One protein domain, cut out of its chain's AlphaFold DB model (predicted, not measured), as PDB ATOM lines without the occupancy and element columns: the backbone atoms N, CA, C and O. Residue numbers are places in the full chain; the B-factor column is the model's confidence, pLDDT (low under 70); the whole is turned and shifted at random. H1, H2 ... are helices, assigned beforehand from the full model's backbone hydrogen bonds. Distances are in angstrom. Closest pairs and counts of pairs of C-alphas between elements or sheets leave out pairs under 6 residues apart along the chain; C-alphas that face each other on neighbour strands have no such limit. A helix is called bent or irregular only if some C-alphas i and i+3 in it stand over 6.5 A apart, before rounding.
ATOM      1  N   SER A  29     -19.206  65.146  27.839       55.34
ATOM      2  CA  SER A  29     -20.527  64.594  27.596       55.34
ATOM      3  C   SER A  29     -20.408  63.119  27.915       55.34
ATOM      4  O   SER A  29     -19.760  62.378  27.171       55.34
ATOM      5  N   THR A  30     -20.994  62.700  29.036       69.75
ATOM      6  CA  THR A  30     -21.140  61.286  29.366       69.75
ATOM      7  C   THR A  30     -21.676  60.595  28.120       69.75
ATOM      8  O   THR A  30     -22.584  61.111  27.459       69.75
ATOM      9  N   ARG A  31     -21.050  59.479  27.728       77.19
ATOM     10  CA  ARG A  31     -21.459  58.730  26.536       77.19
ATOM     11  C   ARG A  31     -22.969  58.476  26.606       77.19
ATOM     12  O   ARG A  31     -23.448  57.940  27.599       77.19
ATOM     13  N   ARG A  32     -23.700  58.857  25.554       87.19
ATOM     14  CA  ARG A  32     -25.155  58.660  25.439       87.19
ATOM     15  C   ARG A  32     -25.538  57.180  25.517       87.19
ATOM     16  O   ARG A  32     -26.532  56.857  26.149       87.19
ATOM     17  N   TYR A  33     -24.747  56.304  24.895       89.38
ATOM     18  CA  TYR A  33     -24.917  54.853  25.000       89.38
ATOM     19  C   TYR A  33     -23.686  54.202  25.620       89.38
ATOM     20  O   TYR A  33     -22.550  54.633  25.399       89.38
ATOM     21  N   GLN A  34     -23.924  53.130  26.371       91.81
ATOM     22  CA  GLN A  34     -22.863  52.281  26.896       91.81
ATOM     23  C   GLN A  34     -22.205  51.461  25.767       91.81
ATOM     24  O   GLN A  34     -22.812  51.255  24.713       91.81
ATOM     25  N   PRO A  35     -20.971  50.967  25.966       92.69
ATOM     26  CA  PRO A  35     -20.376  49.946  25.108       92.69
ATOM     27  C   PRO A  35     -21.301  48.740  24.883       92.69
ATOM     28  O   PRO A  35     -22.065  48.348  25.765       92.69
ATOM     29  N   TRP A  36     -21.183  48.102  23.717       90.69
ATOM     30  CA  TRP A  36     -22.072  47.041  23.221       90.69
ATOM     31  C   TRP A  36     -22.309  45.891  24.210       90.69
ATOM     32  O   TRP A  36     -23.400  45.326  24.268       90.69
ATOM     33  N   HIS A  37     -21.294  45.526  24.992       91.12
ATOM     34  CA  HIS A  37     -21.367  44.414  25.942       91.12
ATOM     35  C   HIS A  37     -22.066  44.762  27.262       91.12
ATOM     36  O   HIS A  37     -22.486  43.848  27.966       91.12
ATOM     37  N   LEU A  38     -22.197  46.051  27.589       92.94
ATOM     38  CA  LEU A  38     -22.771  46.522  28.853       92.94
ATOM     39  C   LEU A  38     -24.271  46.819  28.763       92.94
ATOM     40  O   LEU A  38     -24.948  46.865  29.785       92.94
ATOM     41  N   ILE A  39     -24.807  47.001  27.557       90.50
ATOM     42  CA  ILE A  39     -26.248  47.169  27.352       90.50
ATOM     43  C   ILE A  39     -26.909  45.798  27.527       90.50
ATOM     44  O   ILE A  39     -26.583  44.862  26.800       90.50
ATOM     45  N   ALA A  40     -27.824  45.651  28.486       88.94
ATOM     46  CA  ALA A  40     -28.466  44.366  28.769       88.94
ATOM     47  C   ALA A  40     -29.459  43.967  27.666       88.94
ATOM     48  O   ALA A  40     -29.412  42.837  27.171       88.94
ATOM     49  N   ASP A  41     -30.295  44.903  27.220       90.12
ATOM     50  CA  ASP A  41     -31.329  44.643  26.223       90.12
ATOM     51  C   ASP A  41     -30.751  44.556  24.790       90.12
ATOM     52  O   ASP A  41     -30.072  45.481  24.328       90.12
ATOM     53  N   PRO A  42     -30.941  43.441  24.056       89.25
ATOM     54  CA  PRO A  42     -30.480  43.324  22.674       89.25
ATOM     55  C   PRO A  42     -31.212  44.248  21.691       89.25
ATOM     56  O   PRO A  42     -30.604  44.611  20.680       89.25
ATOM     57  N   ALA A  43     -32.471  44.621  21.943       90.44
ATOM     58  CA  ALA A  43     -33.195  45.530  21.055       90.44
ATOM     59  C   ALA A  43     -32.624  46.953  21.162       90.44
ATOM     60  O   ALA A  43     -32.259  47.555  20.145       90.44
ATOM     61  N   GLU A  44     -32.408  47.440  22.388       91.25
ATOM     62  CA  GLU A  44     -31.745  48.718  22.666       91.25
ATOM     63  C   GLU A  44     -30.336  48.800  22.052       91.25
ATOM     64  O   GLU A  44     -29.986  49.810  21.433       91.25
ATOM     65  N   ARG A  45     -29.540  47.721  22.126       93.00
ATOM     66  CA  ARG A  45     -28.210  47.654  21.479       93.00
ATOM     67  C   ARG A  45     -28.266  47.967  19.992       93.00
ATOM     68  O   ARG A  45     -27.452  48.733  19.473       93.00
ATOM     69  N   LYS A  46     -29.205  47.337  19.291       93.19
ATOM     70  CA  LYS A  46     -29.345  47.496  17.844       93.19
ATOM     71  C   LYS A  46     -29.936  48.861  17.490       93.19
ATOM     72  O   LYS A  46     -29.502  49.467  16.514       93.19
ATOM     73  N   LEU A  47     -30.841  49.394  18.311       93.38
ATOM     74  CA  LEU A  47     -31.339  50.766  18.164       93.38
ATOM     75  C   LEU A  47     -30.222  51.801  18.303       93.38
ATOM     76  O   LEU A  47     -30.169  52.750  17.518       93.38
ATOM     77  N   ALA A  48     -29.309  51.612  19.258       93.69
ATOM     78  CA  ALA A  48     -28.151  52.484  19.421       93.69
ATOM     79  C   ALA A  48     -27.278  52.501  18.154       93.69
ATOM     80  O   ALA A  48     -26.846  53.573  17.735       93.69
ATOM     81  N   VAL A  49     -27.084  51.347  17.501       94.50
ATOM     82  CA  VAL A  49     -26.380  51.252  16.209       94.50
ATOM     83  C   VAL A  49     -27.076  52.079  15.131       94.50
ATOM     84  O   VAL A  49     -26.415  52.888  14.488       94.50
ATOM     85  N   VAL A  50     -28.390  51.914  14.953       93.50
ATOM     86  CA  VAL A  50     -29.157  52.636  13.920       93.50
ATOM     87  C   VAL A  50     -29.102  54.148  14.149       93.50
ATOM     88  O   VAL A  50     -28.833  54.909  13.220       93.50
ATOM     89  N   ARG A  51     -29.283  54.595  15.397       93.75
ATOM     90  CA  ARG A  51     -29.234  56.022  15.748       93.75
ATOM     91  C   ARG A  51     -27.841  56.610  15.526       93.75
ATOM     92  O   ARG A  51     -27.710  57.601  14.809       93.75
ATOM     93  N   LEU A  52     -26.797  55.958  16.042       93.94
ATOM     94  CA  LEU A  52     -25.408  56.387  15.826       93.94
ATOM     95  C   LEU A  52     -25.035  56.402  14.338       93.94
ATOM     96  O   LEU A  52     -24.300  57.292  13.914       93.94
ATOM     97  N   HIS A  53     -25.562  55.458  13.547       92.75
ATOM     98  CA  HIS A  53     -25.377  55.430  12.097       92.75
ATOM     99  C   HIS A  53     -26.012  56.643  11.414       92.75
ATOM    100  O   HIS A  53     -25.343  57.307  10.626       92.75
ATOM    101  N   SER A  54     -27.265  56.966  11.753       91.44
ATOM    102  CA  SER A  54     -27.984  58.116  11.182       91.44
ATOM    103  C   SER A  54     -27.345  59.465  11.527       91.44
ATOM    104  O   SER A  54     -27.421  60.412  10.753       91.44
ATOM    105  N   GLU A  55     -26.669  59.536  12.671       91.50
ATOM    106  CA  GLU A  55     -25.938  60.715  13.135       91.50
ATOM    107  C   GLU A  55     -24.522  60.826  12.526       91.50
ATOM    108  O   GLU A  55     -23.841  61.827  12.737       91.50
ATOM    109  N   GLY A  56     -24.058  59.813  11.782       90.50
ATOM    110  CA  GLY A  56     -22.741  59.812  11.136       90.50
ATOM    111  C   GLY A  56     -21.559  59.514  12.069       90.50
ATOM    112  O   GLY A  56     -20.413  59.793  11.713       90.50
ATOM    113  N   TRP A  57     -21.796  58.944  13.255       91.62
ATOM    114  CA  TRP A  57     -20.718  58.575  14.182       91.62
ATOM    115  C   TRP A  57     -19.981  57.300  13.751       91.62
ATOM    116  O   TRP A  57     -20.545  56.393  13.136       91.62
ATOM    117  N   SER A  58     -18.719  57.167  14.172       87.75
ATOM    118  CA  SER A  58     -17.954  55.922  14.041       87.75
ATOM    119  C   SER A  58     -18.428  54.862  15.052       87.75
ATOM    120  O   SER A  58     -17.920  54.725  16.167       87.75
ATOM    121  N   ILE A  59     -19.425  54.072  14.648       92.31
ATOM    122  CA  ILE A  59     -20.134  53.098  15.503       92.31
ATOM    123  C   ILE A  59     -19.186  52.079  16.158       92.31
ATOM    124  O   ILE A  59     -19.355  51.741  17.328       92.31
ATOM    125  N   THR A  60     -18.166  51.605  15.435       92.94
ATOM    126  CA  THR A  60     -17.183  50.627  15.941       92.94
ATOM    127  C   THR A  60     -16.425  51.144  17.155       92.94
ATOM    128  O   THR A  60     -16.310  50.448  18.160       92.94
ATOM    129  N   GLN A  61     -15.927  52.378  17.071       90.69
ATOM    130  CA  GLN A  61     -15.157  53.023  18.127       90.69
ATOM    131  C   GLN A  61     -16.062  53.446  19.287       90.69
ATOM    132  O   GLN A  61     -15.674  53.340  20.452       90.69
ATOM    133  N   TYR A  62     -17.284  53.885  18.973       91.25
ATOM    134  CA  TYR A  62     -18.254  54.307  19.975       91.25
ATOM    135  C   TYR A  62     -18.751  53.130  20.823       91.25
ATOM    136  O   TYR A  62     -18.637  53.159  22.049       91.25
ATOM    137  N   LEU A  63     -19.274  52.079  20.183       92.75
ATOM    138  CA  LEU A  63     -19.863  50.924  20.864       92.75
ATOM    139  C   LEU A  63     -18.844  49.826  21.196       92.75
ATOM    140  O   LEU A  63     -19.216  48.866  21.862       92.75
ATOM    141  N   GLN A  64     -17.582  49.952  20.770       92.56
ATOM    142  CA  GLN A  64     -16.530  48.946  20.987       92.56
ATOM    143  C   GLN A  64     -16.946  47.555  20.473       92.56
ATOM    144  O   GLN A  64     -16.809  46.548  21.160       92.56
ATOM    145  N   THR A  65     -17.500  47.512  19.259       94.19
ATOM    146  CA  THR A  65     -17.990  46.281  18.622       94.19
ATOM    147  C   THR A  65     -17.405  46.104  17.224       94.19
ATOM    148  O   THR A  65     -16.796  47.013  16.651       94.19
ATOM    149  N   THR A  66     -17.585  44.913  16.659       94.62
ATOM    150  CA  THR A  66     -17.012  44.549  15.362       94.62
ATOM    151  C   THR A  66     -17.873  45.051  14.197       94.62
ATOM    152  O   THR A  66     -19.103  45.094  14.277       94.62
ATOM    153  N   ARG A  67     -17.230  45.406  13.073       93.25
ATOM    154  CA  ARG A  67     -17.923  45.838  11.841       93.25
ATOM    155  C   ARG A  67     -18.950  44.819  11.329       93.25
ATOM    156  O   ARG A  67     -20.042  45.259  10.982       93.25
ATOM    157  N   PRO A  68     -18.679  43.498  11.314       95.81
ATOM    158  CA  PRO A  68     -19.665  42.512  10.872       95.81
ATOM    159  C   PRO A  68     -20.965  42.563  11.679       95.81
ATOM    160  O   PRO A  68     -22.045  42.552  11.101       95.81
ATOM    161  N   THR A  69     -20.881  42.694  13.008       92.62
ATOM    162  CA  THR A  69     -22.070  42.797  13.874       92.62
ATOM    163  C   THR A  69     -22.913  44.027  13.540       92.62
ATOM    164  O   THR A  69     -24.142  43.954  13.527       92.62
ATOM    165  N   ILE A  70     -22.251  45.148  13.245       93.69
ATOM    166  CA  ILE A  70     -22.909  46.399  12.859       93.69
ATOM    167  C   ILE A  70     -23.613  46.229  11.514       93.69
ATOM    168  O   ILE A  70     -24.804  46.512  11.423       93.69
ATOM    169  N   TYR A  71     -22.913  45.730  10.492       94.75
ATOM    170  CA  TYR A  71     -23.493  45.593   9.155       94.75
ATOM    171  C   TYR A  71     -24.661  44.609   9.120       94.75
ATOM    172  O   TYR A  71     -25.693  44.959   8.568       94.75
ATOM    173  N   VAL A  72     -24.572  43.466   9.810       93.50
ATOM    174  CA  VAL A  72     -25.705  42.526   9.941       93.50
ATOM    175  C   VAL A  72     -26.918  43.189  10.603       93.50
ATOM    176  O   VAL A  72     -28.063  42.897  10.269       93.50
ATOM    177  N   THR A  73     -26.681  44.085  11.565       92.56
ATOM    178  CA  THR A  73     -27.760  44.823  12.233       92.56
ATOM    179  C   THR A  73     -28.404  45.842  11.292       92.56
ATOM    180  O   THR A  73     -29.627  45.948  11.267       92.56
ATOM    181  N   LEU A  74     -27.600  46.573  10.514       93.25
ATOM    182  CA  LEU A  74     -28.082  47.579   9.561       93.25
ATOM    183  C   LEU A  74     -28.789  46.953   8.352       93.25
ATOM    184  O   LEU A  74     -29.826  47.456   7.927       93.25
ATOM    185  N   GLU A  75     -28.267  45.845   7.831       94.12
ATOM    186  CA  GLU A  75     -28.891  45.061   6.760       94.12
ATOM    187  C   GLU A  75     -30.279  44.590   7.199       94.12
ATOM    188  O   GLU A  75     -31.281  44.942   6.581       94.12
ATOM    189  N   ARG A  76     -30.366  43.943   8.369       91.19
ATOM    190  CA  ARG A  76     -31.652  43.505   8.925       91.19
ATOM    191  C   ARG A  76     -32.612  44.662   9.204       91.19
ATOM    192  O   ARG A  76     -33.812  44.513   9.008       91.19
ATOM    193  N   TRP A  77     -32.113  45.806   9.674       92.19
ATOM    194  CA  TRP A  77     -32.937  47.005   9.856       92.19
ATOM    195  C   TRP A  77     -33.515  47.507   8.526       92.19
ATOM    196  O   TRP A  77     -34.653  47.963   8.488       92.19
ATOM    197  N   THR A  78     -32.756  47.396   7.437       92.19
ATOM    198  CA  THR A  78     -33.207  47.810   6.102       92.19
ATOM    199  C   THR A  78     -34.297  46.877   5.562       92.19
ATOM    200  O   THR A  78     -35.224  47.344   4.909       92.19
ATOM    201  N   GLU A  79     -34.223  45.581   5.874       92.19
ATOM    202  CA  GLU A  79     -35.195  44.568   5.434       92.19
ATOM    203  C   GLU A  79     -36.468  44.513   6.297       92.19
ATOM    204  O   GLU A  79     -37.582  44.500   5.777       92.19
ATOM    205  N   GLU A  80     -36.313  44.443   7.623       89.56
ATOM    206  CA  GLU A  80     -37.392  44.136   8.577       89.56
ATOM    207  C   GLU A  80     -37.803  45.363   9.428       89.56
ATOM    208  O   GLU A  80     -38.762  45.298  10.204       89.56
ATOM    209  N   GLY A  81     -37.085  46.489   9.331       89.88
ATOM    210  CA  GLY A  81     -37.342  47.692  10.129       89.88
ATOM    211  C   GLY A  81     -37.251  47.436  11.637       89.88
ATOM    212  O   GLY A  81     -36.358  46.738  12.126       89.88
ATOM    213  N   VAL A  82     -38.210  47.979  12.395       85.56
ATOM    214  CA  VAL A  82     -38.278  47.827  13.861       85.56
ATOM    215  C   VAL A  82     -38.439  46.368  14.288       85.56
ATOM    216  O   VAL A  82     -37.855  45.966  15.292       85.56
ATOM    217  N   ALA A  83     -39.142  45.546  13.506       83.12
ATOM    218  CA  ALA A  83     -39.317  44.129  13.819       83.12
ATOM    219  C   ALA A  83     -37.985  43.350  13.804       83.12
ATOM    220  O   ALA A  83     -37.822  42.394  14.563       83.12
ATOM    221  N   GLY A  84     -37.001  43.795  13.012       80.81
ATOM    222  CA  GLY A  84     -35.673  43.174  12.934       80.81
ATOM    223  C   GLY A  84     -34.771  43.416  14.152       80.81
ATOM    224  O   GLY A  84     -33.732  42.753  14.331       80.81
ATOM    225  N   LEU A  85     -35.153  44.351  15.026       83.69
ATOM    226  CA  LEU A  85     -34.415  44.659  16.250       83.69
ATOM    227  C   LEU A  85     -34.604  43.584  17.320       83.69
ATOM    228  O   LEU A  85     -33.661  43.280  18.054       83.69
TER     229      LEU A  85
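This is residues 29 to 85 of the 173 residues of the protein "Helix-turn-helix domain-containing protein" of Chloroflexi bacterium (UniProt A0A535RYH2). The longest helix, H3, crosses H1, and past a kink near residue 79 its end folds back to the beginning of H1. Short H2 makes a corner with H1's other end. The printed part has 57 residues with three named helices, H1, H2, H3 in order, and no named strand: all helix, compact, radius of gyration of the C-alphas 10.6 A, spans 33 by 23 by 18 A.

H3, residues 67 to 85, touches H1, residues 42 to 54, about perpendicular at 77 degrees; their closest C-alphas, Ala 43 and Leu 85, are 5.0 A apart. H3 is irregular: C-alphas 79 and 82 are 9.5 A apart. H2, residues 59 to 63, only just touches H3, at residues 67 to 70 alone, with 3 pairs of C-alphas within 8 A, the closest Thr 60 and Arg 67, 6.3 A. H1, with residues 49 to 53 alone, and H2 only just touch, only at the corner, with 3 such pairs, the closest Leu 52 and Ile 59, 6.2 A. Every O i to N i+4 pair is within hydrogen-bond range in H1 and H2, 11 of 15 in H3.

H3 spans 17.1 A, ending at C-alpha 85 (-34.415, 44.659, 16.250). H1 spans 18.9 A from C-alpha 42 (-30.480, 43.324, 22.674); H2 spans 5.8 A.

The printed part has no cut, and both links are tight. Residues 29 to 30 have pLDDT under 70.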